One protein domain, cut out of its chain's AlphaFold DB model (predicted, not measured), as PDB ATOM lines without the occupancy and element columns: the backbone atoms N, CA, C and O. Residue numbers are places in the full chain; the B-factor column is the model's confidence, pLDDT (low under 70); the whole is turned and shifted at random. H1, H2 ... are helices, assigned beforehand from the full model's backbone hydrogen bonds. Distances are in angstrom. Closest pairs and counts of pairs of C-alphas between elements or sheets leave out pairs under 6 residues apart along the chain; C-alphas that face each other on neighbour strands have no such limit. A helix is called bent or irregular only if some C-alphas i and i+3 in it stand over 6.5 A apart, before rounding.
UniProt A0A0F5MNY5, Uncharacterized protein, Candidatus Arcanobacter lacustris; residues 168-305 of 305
ATOM      1  N   ASP A 168     163.400 188.354 214.408       67.94
ATOM      2  CA  ASP A 168     164.555 189.022 213.814       67.94
ATOM      3  C   ASP A 168     164.097 189.963 212.687       67.94
ATOM      4  O   ASP A 168     163.333 189.560 211.801       67.94
ATOM      5  N   GLU A 169     164.549 191.219 212.725       59.28
ATOM      6  CA  GLU A 169     164.152 192.275 211.784       59.28
ATOM      7  C   GLU A 169     164.390 191.861 210.321       59.28
ATOM      8  O   GLU A 169     163.624 192.237 209.428       59.28
ATOM      9  N   ASN A 170     165.379 190.997 210.070       63.09
ATOM     10  CA  ASN A 170     165.690 190.476 208.740       63.09
ATOM     11  C   ASN A 170     164.683 189.421 208.242       63.09
ATOM     12  O   ASN A 170     164.590 189.165 207.038       63.09
ATOM     13  N   ASN A 171     163.895 188.820 209.136       67.56
ATOM     14  CA  ASN A 171     162.942 187.754 208.818       67.56
ATOM     15  C   ASN A 171     161.513 188.274 208.573       67.56
ATOM     16  O   ASN A 171     160.624 187.498 208.205       67.56
ATOM     17  N   LEU A 172     161.282 189.585 208.707       63.94
ATOM     18  CA  LEU A 172     159.962 190.220 208.633       63.94
ATOM     19  C   LEU A 172     159.119 189.845 207.389       63.94
ATOM     20  O   LEU A 172     157.948 189.480 207.548       63.94
ATOM     21  N   PRO A 173     159.660 189.827 206.152       68.12
ATOM     22  CA  PRO A 173     158.880 189.441 204.971       68.12
ATOM     23  C   PRO A 173     158.340 188.004 205.015       68.12
ATOM     24  O   PRO A 173     157.386 187.672 204.308       68.12
ATOM     25  N   ILE A 174     158.955 187.129 205.811       64.25
ATOM     26  CA  ILE A 174     158.583 185.716 205.930       64.25
ATOM     27  C   ILE A 174     157.488 185.538 206.976       64.25
ATOM     28  O   ILE A 174     156.580 184.732 206.762       64.25
ATOM     29  N   LEU A 175     157.498 186.355 208.030       67.00
ATOM     30  CA  LEU A 175     156.442 186.394 209.044       67.00
ATOM     31  C   LEU A 175     155.090 186.727 208.441       67.00
ATOM     32  O   LEU A 175     154.115 186.033 208.718       67.00
ATOM     33  N   LEU A 176     155.046 187.737 207.569       71.69
ATOM     34  CA  LEU A 176     153.814 188.145 206.898       71.69
ATOM     35  C   LEU A 176     153.296 187.056 205.949       71.69
ATOM     36  O   LEU A 176     152.092 186.837 205.864       71.69
ATOM     37  N   LYS A 177     154.196 186.343 205.257       72.62
ATOM     38  CA  LYS A 177     153.828 185.282 204.303       72.62
ATOM     39  C   LYS A 177     153.386 183.981 204.966       72.62
ATOM     40  O   LYS A 177     152.651 183.217 204.351       72.62
ATOM     41  N   THR A 178     153.863 183.702 206.175       73.31
ATOM     42  CA  THR A 178     153.602 182.436 206.885       73.31
ATOM     43  C   THR A 178     152.712 182.613 208.112       73.31
ATOM     44  O   THR A 178     152.523 181.665 208.869       73.31
ATOM     45  N   TYR A 179     152.141 183.806 208.294       75.81
ATOM     46  CA  TYR A 179     151.335 184.194 209.449       75.81
ATOM     47  C   TYR A 179     150.272 183.167 209.845       75.81
ATOM     48  O   TYR A 179     150.259 182.701 210.985       75.81
ATOM     49  N   ASP A 180     149.451 182.751 208.879       76.75
ATOM     50  CA  ASP A 180     148.352 181.804 209.102       76.75
ATOM     51  C   ASP A 180     148.839 180.422 209.572       76.75
ATOM     52  O   ASP A 180     148.058 179.626 210.090       76.75
ATOM     53  N   GLN A 181     150.131 180.123 209.396       76.25
ATOM     54  CA  GLN A 181     150.750 178.862 209.794       76.25
ATOM     55  C   GLN A 181     151.424 178.962 211.164       76.25
ATOM     56  O   GLN A 181     151.251 178.066 211.988       76.25
ATOM     57  N   TRP A 182     152.204 180.018 211.423       77.44
ATOM     58  CA  TRP A 182     153.034 180.069 212.631       77.44
ATOM     59  C   TRP A 182     152.311 180.600 213.861       77.44
ATOM     60  O   TRP A 182     152.512 180.091 214.967       77.44
ATOM     61  N   LEU A 183     151.465 181.612 213.693       78.25
ATOM     62  CA  LEU A 183     150.867 182.303 214.823       78.25
ATOM     63  C   LEU A 183     149.888 181.423 215.618       78.25
ATOM     64  O   LEU A 183     149.957 181.458 216.850       78.25
ATOM     65  N   PRO A 184     149.022 180.590 215.001       79.94
ATOM     66  CA  PRO A 184     148.166 179.689 215.770       79.94
ATOM     67  C   PRO A 184     148.961 178.742 216.677       79.94
ATOM     68  O   PRO A 184     148.579 178.534 217.828       79.94
ATOM     69  N   GLU A 185     150.081 178.208 216.181       78.50
ATOM     70  CA  GLU A 185     150.963 177.318 216.943       78.50
ATOM     71  C   GLU A 185     151.684 178.091 218.063       78.50
ATOM     72  O   GLU A 185     151.768 177.608 219.195       78.50
ATOM     73  N   MET A 186     152.114 179.334 217.806       78.81
ATOM     74  CA  MET A 186     152.675 180.213 218.840       78.81
ATOM     75  C   MET A 186     151.653 180.524 219.937       78.81
ATOM     76  O   MET A 186     151.977 180.443 221.121       78.81
ATOM     77  N   ILE A 187     150.407 180.831 219.576       80.31
ATOM     78  CA  ILE A 187     149.323 181.109 220.522       80.31
ATOM     79  C   ILE A 187     148.994 179.883 221.368       80.31
ATOM     80  O   ILE A 187     148.852 180.019 222.584       80.31
ATOM     81  N   ALA A 188     148.889 178.708 220.745       82.38
ATOM     82  CA  ALA A 188     148.624 177.459 221.450       82.38
ATOM     83  C   ALA A 188     149.741 177.158 222.459       82.38
ATOM     84  O   ALA A 188     149.472 176.905 223.632       82.38
ATOM     85  N   CYS A 189     150.996 177.278 222.027       79.44
ATOM     86  CA  CYS A 189     152.160 177.079 222.881       79.44
ATOM     87  C   CYS A 189     152.199 178.090 224.046       79.44
ATOM     88  O   CYS A 189     152.361 177.713 225.207       79.44
ATOM     89  N   THR A 190     151.954 179.371 223.756       83.62
ATOM     90  CA  THR A 190     151.930 180.447 224.762       83.62
ATOM     91  C   THR A 190     150.819 180.245 225.785       83.62
ATOM     92  O   THR A 190     151.060 180.431 226.975       83.62
ATOM     93  N   SER A 191     149.628 179.809 225.362       84.12
ATOM     94  CA  SER A 191     148.527 179.472 226.276       84.12
ATOM     95  C   SER A 191     148.935 178.400 227.284       84.12
ATOM     96  O   SER A 191     148.747 178.598 228.483       84.12
ATOM     97  N   VAL A 192     149.568 177.315 226.820       79.62
ATOM     98  CA  VAL A 192     150.070 176.242 227.697       79.62
ATOM     99  C   VAL A 192     151.077 176.785 228.713       79.62
ATOM    100  O   VAL A 192     151.085 176.364 229.870       79.62
ATOM    101  N   PHE A 193     151.934 177.729 228.319       77.38
ATOM    102  CA  PHE A 193     152.889 178.328 229.250       77.38
ATOM    103  C   PHE A 193     152.254 179.279 230.246       77.38
ATOM    104  O   PHE A 193     152.606 179.210 231.420       77.38
ATOM    105  N   VAL A 194     151.313 180.111 229.806       80.81
ATOM    106  CA  VAL A 194     150.545 181.003 230.682       80.81
ATOM    107  C   VAL A 194     149.823 180.195 231.762       80.81
ATOM    108  O   VAL A 194     149.913 180.531 232.938       80.81
ATOM    109  N   GLU A 195     149.189 179.082 231.392       78.50
ATOM    110  CA  GLU A 195     148.555 178.173 232.355       78.50
ATOM    111  C   GLU A 195     149.569 177.604 233.354       78.50
ATOM    112  O   GLU A 195     149.352 177.659 234.563       78.50
ATOM    113  N   LYS A 196     150.728 177.137 232.874       72.94
ATOM    114  CA  LYS A 196     151.773 176.560 233.735       72.94
ATOM    115  C   LYS A 196     152.422 177.563 234.693       72.94
ATOM    116  O   LYS A 196     152.862 177.158 235.770       72.94
ATOM    117  N   ILE A 197     152.525 178.843 234.324       70.44
ATOM    118  CA  ILE A 197     153.074 179.875 235.221       70.44
ATOM    119  C   ILE A 197     152.040 180.423 236.203       70.44
ATOM    120  O   ILE A 197     152.435 180.891 237.271       70.44
ATOM    121  N   GLY A 198     150.744 180.352 235.878       63.75
ATOM    122  CA  GLY A 198     149.664 180.877 236.718       63.75
ATOM    123  C   GLY A 198     149.603 180.240 238.107       63.75
ATOM    124  O   GLY A 198     149.295 180.921 239.084       63.75
ATOM    125  N   ASP A 199     150.026 178.979 238.212       63.34
ATOM    126  CA  ASP A 199     150.135 178.241 239.476       63.34
ATOM    127  C   ASP A 199     151.370 178.635 240.304       63.34
ATOM    128  O   ASP A 199     151.591 178.123 241.405       63.34
ATOM    129  N   GLY A 200     152.228 179.506 239.768       57.25
ATOM    130  CA  GLY A 200     153.454 179.989 240.389       57.25
ATOM    131  C   GLY A 200     154.579 178.956 240.433       57.25
ATOM    132  O   GLY A 200     155.732 179.314 240.228       57.25
ATOM    133  N   LYS A 201     154.284 177.670 240.651       60.34
ATOM    134  CA  LYS A 201     155.267 176.592 240.879       60.34
ATOM    135  C   LYS A 201     156.429 176.578 239.882       60.34
ATOM    136  O   LYS A 201     157.580 176.465 240.297       60.34
ATOM    137  N   ALA A 202     156.155 176.779 238.592       60.72
ATOM    138  CA  ALA A 202     157.183 176.836 237.549       60.72
ATOM    139  C   ALA A 202     158.208 177.972 237.758       60.72
ATOM    140  O   ALA A 202     159.396 177.785 237.500       60.72
ATOM    141  N   LEU A 203     157.775 179.121 238.292       58.19
ATOM    142  CA  LEU A 203     158.644 180.248 238.649       58.19
ATOM    143  C   LEU A 203     159.458 179.982 239.926       58.19
ATOM    144  O   LEU A 203     160.494 180.608 240.128       58.19
ATOM    145  N   PHE A 204     159.021 179.074 240.807       56.00
ATOM    146  CA  PHE A 204     159.614 178.912 242.142       56.00
ATOM    147  C   PHE A 204     160.460 177.636 242.310       56.00
ATOM    148  O   PHE A 204     161.385 177.642 243.124       56.00
ATOM    149  N   GLU A 205     160.224 176.571 241.533       54.34
ATOM    150  CA  GLU A 205     160.752 175.225 241.831       54.34
ATOM    151  C   GLU A 205     162.094 174.852 241.153       54.34
ATOM    152  O   GLU A 205     162.708 173.858 241.541       54.34
ATOM    153  N   SER A 206     162.627 175.620 240.186       52.94
ATOM    154  CA  SER A 206     163.904 175.270 239.519       52.94
ATOM    155  C   SER A 206     164.695 176.469 238.992       52.94
ATOM    156  O   SER A 206     164.177 177.238 238.193       52.94
ATOM    157  N   LYS A 207     165.979 176.585 239.383       52.50
ATOM    158  CA  LYS A 207     166.867 177.750 239.152       52.50
ATOM    159  C   LYS A 207     166.874 178.269 237.702       52.50
ATOM    160  O   LYS A 207     166.529 179.423 237.484       52.50
ATOM    161  N   LYS A 208     167.153 177.395 236.726       48.97
ATOM    162  CA  LYS A 208     167.180 177.733 235.286       48.97
ATOM    163  C   LYS A 208     165.786 177.832 234.644       48.97
ATOM    164  O   LYS A 208     165.649 178.399 233.568       48.97
ATOM    165  N   LEU A 209     164.754 177.266 235.279       54.03
ATOM    166  CA  LEU A 209     163.373 177.267 234.772       54.03
ATOM    167  C   LEU A 209     162.546 178.445 235.296       54.03
ATOM    168  O   LEU A 209     161.476 178.696 234.758       54.03
ATOM    169  N   LYS A 210     163.026 179.190 236.306       60.09
ATOM    170  CA  LYS A 210     162.258 180.295 236.907       60.09
ATOM    171  C   LYS A 210     161.930 181.411 235.910       60.09
ATOM    172  O   LYS A 210     160.989 182.161 236.120       60.09
ATOM    173  N   THR A 211     162.718 181.555 234.847       63.09
ATOM    174  CA  THR A 211     162.775 182.779 234.031       63.09
ATOM    175  C   THR A 211     162.370 182.538 232.579       63.09
ATOM    176  O   THR A 211     161.723 183.378 231.957       63.09
ATOM    177  N   ALA A 212     162.686 181.352 232.059       66.31
ATOM    178  CA  ALA A 212     162.428 180.953 230.684       66.31
ATOM    179  C   ALA A 212     160.926 180.940 230.291       66.31
ATOM    180  O   ALA A 212     160.614 181.439 229.210       66.31
ATOM    181  N   PRO A 213     159.976 180.490 231.141       72.56
ATOM    182  CA  PRO A 213     158.542 180.588 230.854       72.56
ATOM    183  C   PRO A 213     158.079 182.033 230.668       72.56
ATOM    184  O   PRO A 213     157.347 182.347 229.733       72.56
ATOM    185  N   PHE A 214     158.529 182.916 231.562       75.81
ATOM    186  CA  PHE A 214     158.153 184.325 231.580       75.81
ATOM    187  C   PHE A 214     158.671 185.043 230.328       75.81
ATOM    188  O   PHE A 214     157.913 185.723 229.637       75.81
ATOM    189  N   ARG A 215     159.944 184.814 229.983       77.88
ATOM    190  CA  ARG A 215     160.567 185.357 228.771       77.88
ATOM    191  C   ARG A 215     159.892 184.856 227.494       77.88
ATOM    192  O   ARG A 215     159.589 185.671 226.627       77.88
ATOM    193  N   ALA A 216     159.602 183.557 227.399       78.06
ATOM    194  CA  ALA A 216     158.934 182.978 226.235       78.06
ATOM    195  C   ALA A 216     157.564 183.633 225.970       78.06
ATOM    196  O   ALA A 216     157.235 183.932 224.824       78.06
ATOM    197  N   ILE A 217     156.789 183.914 227.024       83.44
ATOM    198  CA  ILE A 217     155.483 184.580 226.898       83.44
ATOM    199  C   ILE A 217     155.643 186.042 226.469       83.44
ATOM    200  O   ILE A 217     154.905 186.493 225.596       83.44
ATOM    201  N   ILE A 218     156.611 186.778 227.028       83.75
ATOM    202  CA  ILE A 218     156.903 188.158 226.598       83.75
ATOM    203  C   ILE A 218     157.275 188.185 225.119       83.75
ATOM    204  O   ILE A 218     156.693 188.952 224.359       83.75
ATOM    205  N   ARG A 219     158.183 187.304 224.693       80.19
ATOM    206  CA  ARG A 219     158.599 187.193 223.292       80.19
ATOM    207  C   ARG A 219     157.419 186.859 222.380       80.19
ATOM    208  O   ARG A 219     157.302 187.456 221.313       80.19
ATOM    209  N   ALA A 220     156.512 185.979 222.809       80.88
ATOM    210  CA  ALA A 220     155.300 185.659 222.056       80.88
ATOM    211  C   ALA A 220     154.357 186.865 221.901       80.88
ATOM    212  O   ALA A 220     153.812 187.095 220.821       80.88
ATOM    213  N   ILE A 221     154.175 187.650 222.970       85.31
ATOM    214  CA  ILE A 221     153.391 188.892 222.941       85.31
ATOM    215  C   ILE A 221     154.031 189.887 221.971       85.31
ATOM    216  O   ILE A 221     153.338 190.416 221.104       85.31
ATOM    217  N   SER A 222     155.344 190.109 222.081       80.88
ATOM    218  CA  SER A 222     156.094 191.018 221.209       80.88
ATOM    219  C   SER A 222     155.992 190.610 219.736       80.88
ATOM    220  O   SER A 222     155.732 191.458 218.886       80.88
ATOM    221  N   ALA A 223     156.118 189.314 219.432       78.12
ATOM    222  CA  ALA A 223     155.984 188.790 218.073       78.12
ATOM    223  C   ALA A 223     154.578 189.026 217.493       78.12
ATOM    224  O   ALA A 223     154.440 189.459 216.347       78.12
ATOM    225  N   ASN A 224     153.532 188.796 218.290       80.88
ATOM    226  CA  ASN A 224     152.153 189.050 217.876       80.88
ATOM    227  C   ASN A 224     151.893 190.554 217.668       80.88
ATOM    228  O   ASN A 224     151.328 190.962 216.655       80.88
ATOM    229  N   TYR A 225     152.374 191.396 218.587       83.75
ATOM    230  CA  TYR A 225     152.271 192.852 218.484       83.75
ATOM    231  C   TYR A 225     152.942 193.394 217.216       83.75
ATOM    232  O   TYR A 225     152.336 194.171 216.477       83.75
ATOM    233  N   TYR A 226     154.161 192.941 216.931       79.06
ATOM    234  CA  TYR A 226     154.911 193.356 215.750       79.06
ATOM    235  C   TYR A 226     154.203 192.981 214.452       79.06
ATOM    236  O   TYR A 226     154.040 193.822 213.569       79.06
ATOM    237  N   TYR A 227     153.685 191.753 214.366       78.56
ATOM    238  CA  TYR A 227     152.873 191.344 213.225       78.56
ATOM    239  C   TYR A 227     151.667 192.273 213.004       78.56
ATOM    240  O   TYR A 227     151.371 192.647 211.869       78.56
ATOM    241  N   LEU A 228     150.945 192.634 214.066       80.44
ATOM    242  CA  LEU A 228     149.732 193.449 213.954       80.44
ATOM    243  C   LEU A 228     150.033 194.862 213.441       80.44
ATOM    244  O   LEU A 228     149.267 195.395 212.637       80.44
ATOM    245  N   ILE A 229     151.158 195.445 213.861       79.56
ATOM    246  CA  ILE A 229     151.625 196.739 213.347       79.56
ATOM    247  C   ILE A 229     151.957 196.630 211.855       79.56
ATOM    248  O   ILE A 229     151.484 197.432 211.047       79.56
ATOM    249  N   GLU A 230     152.738 195.619 211.484       77.19
ATOM    250  CA  GLU A 230     153.302 195.485 210.138       77.19
ATOM    251  C   GLU A 230     152.268 195.029 209.100       77.19
ATOM    252  O   GLU A 230     152.262 195.491 207.957       77.19
ATOM    253  N   SER A 231     151.328 194.168 209.491       72.88
ATOM    254  CA  SER A 231     150.260 193.687 208.606       72.88
ATOM    255  C   SER A 231     149.193 194.743 208.306       72.88
ATOM    256  O   SER A 231     148.453 194.591 207.330       72.88
ATOM    257  N   LYS A 232     149.088 195.800 209.130       69.88
ATOM    258  CA  LYS A 232     148.065 196.865 209.060       69.88
ATOM    259  C   LYS A 232     146.612 196.357 209.044       69.88
ATOM    260  O   LYS A 232     145.696 197.122 208.747       69.88
ATOM    261  N   LYS A 233     146.382 195.077 209.350       70.94
ATOM    262  CA  LYS A 233     145.065 194.435 209.409       70.94
ATOM    263  C   LYS A 233     144.764 194.100 210.860       70.94
ATOM    264  O   LYS A 233     145.052 193.004 211.329       70.94
ATOM    265  N   VAL A 234     144.196 195.069 211.568       80.81
ATOM    266  CA  VAL A 234     143.824 194.894 212.971       80.81
ATOM    267  C   VAL A 234     142.364 194.461 213.041       80.81
ATOM    268  O   VAL A 234     141.459 195.254 212.800       80.81
ATOM    269  N   ASP A 235     142.141 193.193 213.373       86.88
ATOM    270  CA  ASP A 235     140.837 192.704 213.816       86.88
ATOM    271  C   ASP A 235     140.844 192.592 215.342       86.88
ATOM    272  O   ASP A 235     141.391 191.650 215.918       86.88
ATOM    273  N   CYS A 236     140.212 193.552 216.008       87.69
ATOM    274  CA  CYS A 236     140.148 193.605 217.466       87.69
ATOM    275  C   CYS A 236     139.280 192.507 218.095       87.69
ATOM    276  O   CYS A 236     139.317 192.317 219.310       87.69
ATOM    277  N   GLN A 237     138.494 191.779 217.297       87.94
ATOM    278  CA  GLN A 237     137.728 190.622 217.765       87.94
ATOM    279  C   GLN A 237     138.461 189.298 217.571       87.94
ATOM    280  O   GLN A 237     137.993 188.277 218.099       87.94
ATOM    281  N   SER A 238     139.601 189.328 216.878       86.62
ATOM    282  CA  SER A 238     140.444 188.169 216.625       86.62
ATOM    283  C   SER A 238     140.882 187.487 217.922       86.62
ATOM    284  O   SER A 238     141.007 188.091 218.997       86.62
ATOM    285  N   ARG A 239     141.117 186.180 217.820       86.62
ATOM    286  CA  ARG A 239     141.595 185.358 218.937       86.62
ATOM    287  C   ARG A 239     142.961 185.850 219.421       86.62
ATOM    288  O   ARG A 239     143.271 185.765 220.603       86.62
ATOM    289  N   GLU A 240     143.751 186.371 218.500       84.19
ATOM    290  CA  GLU A 240     145.101 186.884 218.650       84.19
ATOM    291  C   GLU A 240     145.144 188.078 219.604       84.19
ATOM    292  O   GLU A 240     145.888 188.050 220.585       84.19
ATOM    293  N   ILE A 241     144.294 189.080 219.356       87.75
ATOM    294  CA  ILE A 241     144.157 190.282 220.189       87.75
ATOM    295  C   ILE A 241     143.650 189.915 221.589       87.75
ATOM    296  O   ILE A 241     144.235 190.340 222.587       87.75
ATOM    297  N   LYS A 242     142.621 189.062 221.676       88.50
ATOM    298  CA  LYS A 242     142.043 188.613 222.957       88.50
ATOM    299  C   LYS A 242     143.040 187.826 223.807       88.50
ATOM    300  O   LYS A 242     143.134 188.021 225.017       88.50
ATOM    301  N   ASN A 243     143.811 186.939 223.180       88.62
ATOM    302  CA  ASN A 243     144.842 186.178 223.875       88.62
ATOM    303  C   ASN A 243     146.003 187.067 224.310       88.62
ATOM    304  O   ASN A 243     146.460 186.935 225.439       88.62
ATOM    305  N   MET A 244     146.437 188.006 223.468       88.12
ATOM    306  CA  MET A 244     147.465 188.971 223.852       88.12
ATOM    307  C   MET A 244     147.030 189.786 225.075       88.12
ATOM    308  O   MET A 244     147.807 189.919 226.017       88.12
ATOM    309  N   GLU A 245     145.773 190.238 225.123       88.62
ATOM    310  CA  GLU A 245     145.220 190.901 226.307       88.62
ATOM    311  C   GLU A 245     145.249 190.008 227.550       88.62
ATOM    312  O   GLU A 245     145.730 190.431 228.606       88.62
ATOM    313  N   LYS A 246     144.776 188.763 227.429       88.06
ATOM    314  CA  LYS A 246     144.820 187.785 228.521       88.06
ATOM    315  C   LYS A 246     146.247 187.604 229.042       88.06
ATOM    316  O   LYS A 246     146.456 187.625 230.253       88.06
ATOM    317  N   TYR A 247     147.221 187.429 228.151       88.75
ATOM    318  CA  TYR A 247     148.609 187.155 228.525       88.75
ATOM    319  C   TYR A 247     149.268 188.365 229.184       88.75
ATOM    320  O   TYR A 247     149.907 188.211 230.221       88.75
ATOM    321  N   VAL A 248     149.075 189.565 228.630       87.81
ATOM    322  CA  VAL A 248     149.599 190.818 229.191       87.81
ATOM    323  C   VAL A 248     149.066 191.035 230.604       87.81
ATOM    324  O   VAL A 248     149.857 191.234 231.522       87.81
ATOM    325  N   ASN A 249     147.749 190.931 230.803       84.69
ATOM    326  CA  ASN A 249     147.150 191.067 232.132       84.69
ATOM    327  C   ASN A 249     147.696 190.007 233.102       84.69
ATOM    328  O   ASN A 249     148.049 190.331 234.231       84.69
ATOM    329  N   HIS A 250     147.856 188.763 232.643       82.94
ATOM    330  CA  HIS A 250     148.414 187.698 233.472       82.94
ATOM    331  C   HIS A 250     149.873 187.955 233.883       82.94
ATOM    332  O   HIS A 250     150.233 187.751 235.040       82.94
ATOM    333  N   LEU A 251     150.722 188.437 232.968       82.06
ATOM    334  CA  LEU A 251     152.098 188.819 233.300       82.06
ATOM    335  C   LEU A 251     152.123 189.955 234.329       82.06
ATOM    336  O   LEU A 251     152.905 189.897 235.278       82.06
ATOM    337  N   LEU A 252     151.251 190.954 234.170       80.94
ATOM    338  CA  LEU A 252     151.122 192.083 235.097       80.94
ATOM    339  C   LEU A 252     150.702 191.624 236.503       80.94
ATOM    340  O   LEU A 252     151.247 192.126 237.481       80.94
ATOM    341  N   ASP A 253     149.841 190.610 236.618       78.31
ATOM    342  CA  ASP A 253     149.456 190.010 237.908       78.31
ATOM    343  C   ASP A 253     150.595 189.218 238.577       78.31
ATOM    344  O   ASP A 253     150.667 189.110 239.807       78.31
ATOM    345  N   LEU A 254     151.491 188.633 237.780       75.88
ATOM    346  CA  LEU A 254     152.627 187.855 238.278       75.88
ATOM    347  C   LEU A 254     153.818 188.727 238.666       75.88
ATOM    348  O   LEU A 254     154.592 188.343 239.545       75.88
ATOM    349  N   ILE A 255     153.956 189.905 238.059       75.94
ATOM    350  CA  ILE A 255     155.086 190.799 238.298       75.94
ATOM    351  C   ILE A 255     155.251 191.157 239.792       75.94
ATOM    352  O   ILE A 255     156.328 190.958 240.349       75.94
ATOM    353  N   PRO A 256     154.218 191.584 240.535       73.38
ATOM    354  CA  PRO A 256     154.364 191.853 241.967       73.38
ATOM    355  C   PRO A 256     154.818 190.632 242.780       73.38
ATOM    356  O   PRO A 256     155.588 190.775 243.731       73.38
ATOM    357  N   LYS A 257     154.385 189.428 242.381       71.12
ATOM    358  CA  LYS A 257     154.740 188.160 243.035       71.12
ATOM    359  C   LYS A 257     156.194 187.758 242.789       71.12
ATOM    360  O   LYS A 257     156.708 186.921 243.521       71.12
ATOM    361  N   TYR A 258     156.875 188.347 241.803       64.50
ATOM    362  CA  TYR A 258     158.280 188.037 241.556       64.50
ATOM    363  C   TYR A 258     159.213 188.677 242.581       64.50
ATOM    364  O   TYR A 258     160.290 188.135 242.824       64.50
ATOM    365  N   LYS A 259     158.830 189.813 243.187       60.88
ATOM    366  CA  LYS A 259     159.685 190.555 244.139       60.88
ATOM    367  C   LYS A 259     160.116 189.702 245.342       60.88
ATOM    368  O   LYS A 259     161.051 190.068 246.043       60.88
ATOM    369  N   THR A 260     159.440 188.578 245.571       59.25
ATOM    370  CA  THR A 260     159.699 187.621 246.650       59.25
ATOM    371  C   THR A 260     160.458 186.368 246.193       59.25
ATOM    372  O   THR A 260     160.765 185.512 247.019       59.25
ATOM    373  N   ILE A 261     160.783 186.233 244.899       59.22
ATOM    374  CA  ILE A 261     161.552 185.102 244.366       59.22
ATOM    375  C   ILE A 261     163.023 185.286 244.710       59.22
ATOM    376  O   ILE A 261     163.686 186.190 244.207       59.22
ATOM    377  N   GLU A 262     163.572 184.360 245.494       55.09
ATOM    378  CA  GLU A 262     165.015 184.269 245.675       55.09
ATOM    379  C   GLU A 262     165.675 183.768 244.377       55.09
ATOM    380  O   GLU A 262     165.466 182.626 243.923       55.09
ATOM    381  N   ILE A 263     166.458 184.653 243.755       58.00
ATOM    382  CA  ILE A 263     167.208 184.352 242.540       58.00
ATOM    383  C   ILE A 263     168.574 183.808 242.936       58.00
ATOM    384  O   ILE A 263     169.456 184.496 243.435       58.00
ATOM    385  N   SER A 264     168.723 182.510 242.722       51.22
ATOM    386  CA  SER A 264     169.803 181.729 243.314       51.22
ATOM    387  C   SER A 264     171.103 181.677 242.498       51.22
ATOM    388  O   SER A 264     172.045 181.004 242.922       51.22
ATOM    389  N   THR A 265     171.155 182.314 241.320       56.44
ATOM    390  CA  THR A 265     172.378 182.467 240.512       56.44
ATOM    391  C   THR A 265     172.397 183.829 239.806       56.44
ATOM    392  O   THR A 265     171.351 184.348 239.425       56.44
ATOM    393  N   LYS A 266     173.591 184.405 239.590       55.88
ATOM    394  CA  LYS A 266     173.755 185.673 238.845       55.88
ATOM    395  C   LYS A 266     173.256 185.591 237.397       55.88
ATOM    396  O   LYS A 266     172.806 186.593 236.863       55.88
ATOM    397  N   ILE A 267     173.353 184.422 236.760       52.62
ATOM    398  CA  ILE A 267     172.938 184.232 235.362       52.62
ATOM    399  C   ILE A 267     171.410 184.273 235.264       52.62
ATOM    400  O   ILE A 267     170.873 185.010 234.443       52.62
ATOM    401  N   ASP A 268     170.710 183.562 236.154       56.09
ATOM    402  CA  ASP A 268     169.243 183.569 236.187       56.09
ATOM    403  C   ASP A 268     168.696 184.975 236.522       56.09
ATOM    404  O   ASP A 268     167.661 185.376 235.992       56.09
ATOM    405  N   ASP A 269     169.425 185.756 237.331       59.75
ATOM    406  CA  ASP A 269     169.089 187.152 237.656       59.75
ATOM    407  C   ASP A 269     169.147 188.067 236.431       59.75
ATOM    408  O   ASP A 269     168.220 188.841 236.186       59.75
ATOM    409  N   VAL A 270     170.195 187.930 235.616       56.94
ATOM    410  CA  VAL A 270     170.362 188.700 234.376       56.94
ATOM    411  C   VAL A 270     169.275 188.349 233.358       56.94
ATOM    412  O   VAL A 270     168.672 189.253 232.783       56.94
ATOM    413  N   PHE A 271     168.967 187.062 233.167       61.50
ATOM    414  CA  PHE A 271     167.939 186.642 232.207       61.50
ATOM    415  C   PHE A 271     166.527 187.079 232.615       61.50
ATOM    416  O   PHE A 271     165.762 187.548 231.771       61.50
ATOM    417  N   PHE A 272     166.167 186.954 233.896       66.94
ATOM    418  CA  PHE A 272     164.837 187.339 234.373       66.94
ATOM    419  C   PHE A 272     164.617 188.848 234.358       66.94
ATOM    420  O   PHE A 272     163.611 189.323 233.830       66.94
ATOM    421  N   LYS A 273     165.570 189.609 234.914       69.75
ATOM    422  CA  LYS A 273     165.506 191.073 234.915       69.75
ATOM    423  C   LYS A 273     165.549 191.613 233.492       69.75
ATOM    424  O   LYS A 273     164.782 192.515 233.188       69.75
ATOM    425  N   GLY A 274     166.356 191.013 232.615       71.19
ATOM    426  CA  GLY A 274     166.377 191.341 231.191       71.19
ATOM    427  C   GLY A 274     165.006 191.190 230.531       71.19
ATOM    428  O   GLY A 274     164.551 192.118 229.873       71.19
ATOM    429  N   ALA A 275     164.302 190.076 230.766       74.50
ATOM    430  CA  ALA A 275     162.953 189.873 230.230       74.50
ATOM    431  C   ALA A 275     161.940 190.892 230.787       74.50
ATOM    432  O   ALA A 275     161.111 191.415 230.047       74.50
ATOM    433  N   ILE A 276     162.017 191.215 232.081       76.62
ATOM    434  CA  ILE A 276     161.160 192.243 232.690       76.62
ATOM    435  C   ILE A 276     161.424 193.620 232.078       76.62
ATOM    436  O   ILE A 276     160.471 194.328 231.766       76.62
ATOM    437  N   GLU A 277     162.688 194.006 231.910       76.75
ATOM    438  CA  GLU A 277     163.058 195.277 231.283       76.75
ATOM    439  C   GLU A 277     162.619 195.330 229.815       76.75
ATOM    440  O   GLU A 277     162.078 196.340 229.372       76.75
ATOM    441  N   GLU A 278     162.744 194.226 229.075       78.38
ATOM    442  CA  GLU A 278     162.216 194.109 227.713       78.38
ATOM    443  C   GLU A 278     160.700 194.357 227.675       78.38
ATOM    444  O   GLU A 278     160.221 195.187 226.899       78.38
ATOM    445  N   PHE A 279     159.946 193.705 228.566       82.38
ATOM    446  CA  PHE A 279     158.501 193.901 228.654       82.38
ATOM    447  C   PHE A 279     158.137 195.331 229.056       82.38
ATOM    448  O   PHE A 279     157.267 195.930 228.430       82.38
ATOM    449  N   LYS A 280     158.824 195.913 230.046       79.75
ATOM    450  CA  LYS A 280     158.620 197.307 230.476       79.75
ATOM    451  C   LYS A 280     158.833 198.300 229.341       79.75
ATOM    452  O   LYS A 280     158.039 199.224 229.204       79.75
ATOM    453  N   ASN A 281     159.876 198.111 228.536       81.31
ATOM    454  CA  ASN A 281     160.205 199.019 227.441       81.31
ATOM    455  C   ASN A 281     159.203 198.908 226.282       81.31
ATOM    456  O   ASN A 281     158.831 199.924 225.696       81.31
ATOM    457  N   GLY A 282     158.720 197.699 225.975       78.88
ATOM    458  CA  GLY A 282     157.706 197.481 224.934       78.88
ATOM    459  C   GLY A 282     156.271 197.816 225.363       78.88
ATOM    460  O   GLY A 282     155.433 198.169 224.527       78.88
ATOM    461  N   TYR A 283     155.969 197.739 226.663       85.81
ATOM    462  CA  TYR A 283     154.607 197.854 227.184       85.81
ATOM    463  C   TYR A 283     153.904 199.186 226.871       85.81
ATOM    464  O   TYR A 283     152.741 199.128 226.478       85.81
ATOM    465  N   PRO A 284     154.532 200.377 226.974       87.06
ATOM    466  CA  PRO A 284     153.873 201.635 226.627       87.06
ATOM    467  C   PRO A 284     153.366 201.673 225.181       87.06
ATOM    468  O   PRO A 284     152.245 202.119 224.936       87.06
ATOM    469  N   GLY A 285     154.163 201.165 224.233       87.38
ATOM    470  CA  GLY A 285     153.781 201.081 222.821       87.38
ATOM    471  C   GLY A 285     152.608 200.128 222.609       87.38
ATOM    472  O   GLY A 285     151.609 200.500 221.992       87.38
ATOM    473  N   LEU A 286     152.686 198.936 223.204       88.12
ATOM    474  CA  LEU A 286     151.622 197.935 223.159       88.12
ATOM    475  C   LEU A 286     150.324 198.437 223.818       88.12
ATOM    476  O   LEU A 286     149.246 198.286 223.246       88.12
ATOM    477  N   LYS A 287     150.410 199.081 224.989       88.69
ATOM    478  CA  LYS A 287     149.267 199.670 225.704       88.69
ATOM    479  C   LYS A 287     148.593 200.749 224.871       88.69
ATOM    480  O   LYS A 287     147.376 200.712 224.706       88.69
ATOM    481  N   LYS A 288     149.378 201.673 224.312       89.12
ATOM    482  CA  LYS A 288     148.861 202.715 223.426       89.12
ATOM    483  C   LYS A 288     148.189 202.109 222.193       89.12
ATOM    484  O   LYS A 288     147.061 202.468 221.894       89.12
ATOM    485  N   PHE A 289     148.834 201.155 221.524       90.62
ATOM    486  CA  PHE A 289     148.266 200.480 220.355       90.62
ATOM    487  C   PHE A 289     146.925 199.806 220.669       90.62
ATOM    488  O   PHE A 289     145.952 200.011 219.952       90.62
ATOM    489  N   MET A 290     146.854 199.036 221.755       90.31
ATOM    490  CA  MET A 290     145.643 198.301 222.135       90.31
ATOM    491  C   MET A 290     144.499 199.236 222.521       90.31
ATOM    492  O   MET A 290     143.342 198.966 222.183       90.31
ATOM    493  N   LYS A 291     144.822 200.372 223.147       91.31
ATOM    494  CA  LYS A 291     143.848 201.420 223.443       91.31
ATOM    495  C   LYS A 291     143.367 202.119 222.174       91.31
ATOM    496  O   LYS A 291     142.164 202.177 221.941       91.31
ATOM    497  N   ASP A 292     144.293 202.606 221.354       91.88
ATOM    498  CA  ASP A 292     143.996 203.433 220.182       91.88
ATOM    499  C   ASP A 292     143.291 202.633 219.075       91.88
ATOM    500  O   ASP A 292     142.379 203.146 218.433       91.88
ATOM    501  N   GLN A 293     143.701 201.380 218.843       90.69
ATOM    502  CA  GLN A 293     143.177 200.553 217.748       90.69
ATOM    503  C   GLN A 293     141.993 199.681 218.165       90.69
ATOM    504  O   GLN A 293     141.101 199.448 217.355       90.69
ATOM    505  N   CYS A 294     141.973 199.199 219.413       90.62
ATOM    506  CA  CYS A 294     140.994 198.209 219.864       90.62
ATOM    507  C   CYS A 294     140.145 198.633 221.062       90.62
ATOM    508  O   CYS A 294     139.289 197.858 221.485       90.62
ATOM    509  N   ASN A 295     140.342 199.843 221.600       90.94
ATOM    510  CA  ASN A 295     139.692 200.319 222.825       90.94
ATOM    511  C   ASN A 295     139.845 199.342 224.011       90.94
ATOM    512  O   ASN A 295     138.995 199.283 224.902       90.94
ATOM    513  N   ILE A 296     140.933 198.569 224.021       88.69
ATOM    514  CA  ILE A 296     141.280 197.663 225.113       88.69
ATOM    515  C   ILE A 296     142.181 198.428 226.070       88.69
ATOM    516  O   ILE A 296     143.231 198.938 225.679       88.69
ATOM    517  N   ASP A 297     141.761 198.511 227.329       85.25
ATOM    518  CA  ASP A 297     142.535 199.164 228.375       85.25
ATOM    519  C   ASP A 297     143.239 198.121 229.235       85.25
ATOM    520  O   ASP A 297     142.601 197.355 229.965       85.25
ATOM    521  N   PHE A 298     144.567 198.071 229.153       82.56
ATOM    522  CA  PHE A 298     145.321 197.203 230.044       82.56
ATOM    523  C   PHE A 298     145.299 197.755 231.462       82.56
ATOM    524  O   PHE A 298     145.702 198.888 231.717       82.56
ATOM    525  N   LYS A 299     144.886 196.894 232.393       69.75
ATOM    526  CA  LYS A 299     144.502 197.253 233.765       69.75
ATOM    527  C   LYS A 299     145.640 197.768 234.653       69.75
ATOM    528  O   LYS A 299     145.378 198.145 235.789       69.75
ATOM    529  N   TYR A 300     146.888 197.769 234.188       63.72
ATOM    530  CA  TYR A 300     148.040 198.163 234.997       63.72
ATOM    531  C   TYR A 300     148.564 199.527 234.539       63.72
ATOM    532  O   TYR A 300     148.995 199.718 233.397       63.72
ATOM    533  N   GLU A 301     148.464 200.521 235.419       53.72
ATOM    534  CA  GLU A 301     148.734 201.912 235.048       53.72
ATOM    535  C   GLU A 301     150.221 202.256 235.025       53.72
ATOM    536  O   GLU A 301     150.630 203.061 234.192       53.72
ATOM    537  N   THR A 302     151.053 201.587 235.826       50.28
ATOM    538  CA  THR A 302     152.482 201.915 235.922       50.28
ATOM    539  C   THR A 302     153.319 200.751 236.441       50.28
ATOM    540  O   THR A 302     153.066 200.221 237.524       50.28
ATOM    541  N   PHE A 303     154.392 200.421 235.717       53.97
ATOM    542  CA  PHE A 303     155.541 199.685 236.246       53.97
ATOM    543  C   PHE A 303     156.374 200.616 237.135       53.97
ATOM    544  O   PHE A 303     157.497 200.964 236.784       53.97
ATOM    545  N   ASN A 304     155.829 201.072 238.261       39.25
ATOM    546  CA  ASN A 304     156.623 201.878 239.184       39.25
ATOM    547  C   ASN A 304     157.612 200.956 239.912       39.25
ATOM    548  O   ASN A 304     157.224 200.126 240.743       39.25
ATOM    549  N   TYR A 305     158.880 201.076 239.516       38.31
ATOM    550  CA  TYR A 305     160.053 200.603 240.242       38.31
ATOM    551  C   TYR A 305     160.701 201.777 240.954       38.31
ATOM    552  O   TYR A 305     160.924 202.801 240.273       38.31
TER     553      TYR A 305
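This is residues 168 to 305 of the 305 residues of an uncharacterized protein of Candidatus Arcanobacter lacustris (UniProt A0A0F5MNY5). Helices H1b, H3 and H4 form an up-and-down bundle; H1a turns off at one end, and H5a packs on H3. The printed part has 138 residues with five named helices, H1 to H5: all helix. It is compact, radius of gyration of the C-alphas 15.3 A, spanning 43 by 30 by 26 A.

H1, residues 169 to 198, begins at (164.152, 192.275, 211.784); H5, 266 to 294, ends at (140.994, 198.209, 219.864). By hydrogen bonds each is one helix, but bent: C-alphas 177 and 180, where H1a ends and H1b begins, are 8.1 A apart, and 281 and 284, for H5a and H5b, 6.9 A. H2 spans 201 to 204; H3, 212 to 231, and H4, 239 to 258, each measure 28.2 A.

The hub, H3, forms a hairpin with H4, closest C-alphas Ile 221 and Met 244, 6.0 A. Every O i to N i+4 pair is within hydrogen-bond range in H3, H5a and H5b.

The printed part has no cut; pLDDT is under 70 in 47 residues, among them 258 to 273.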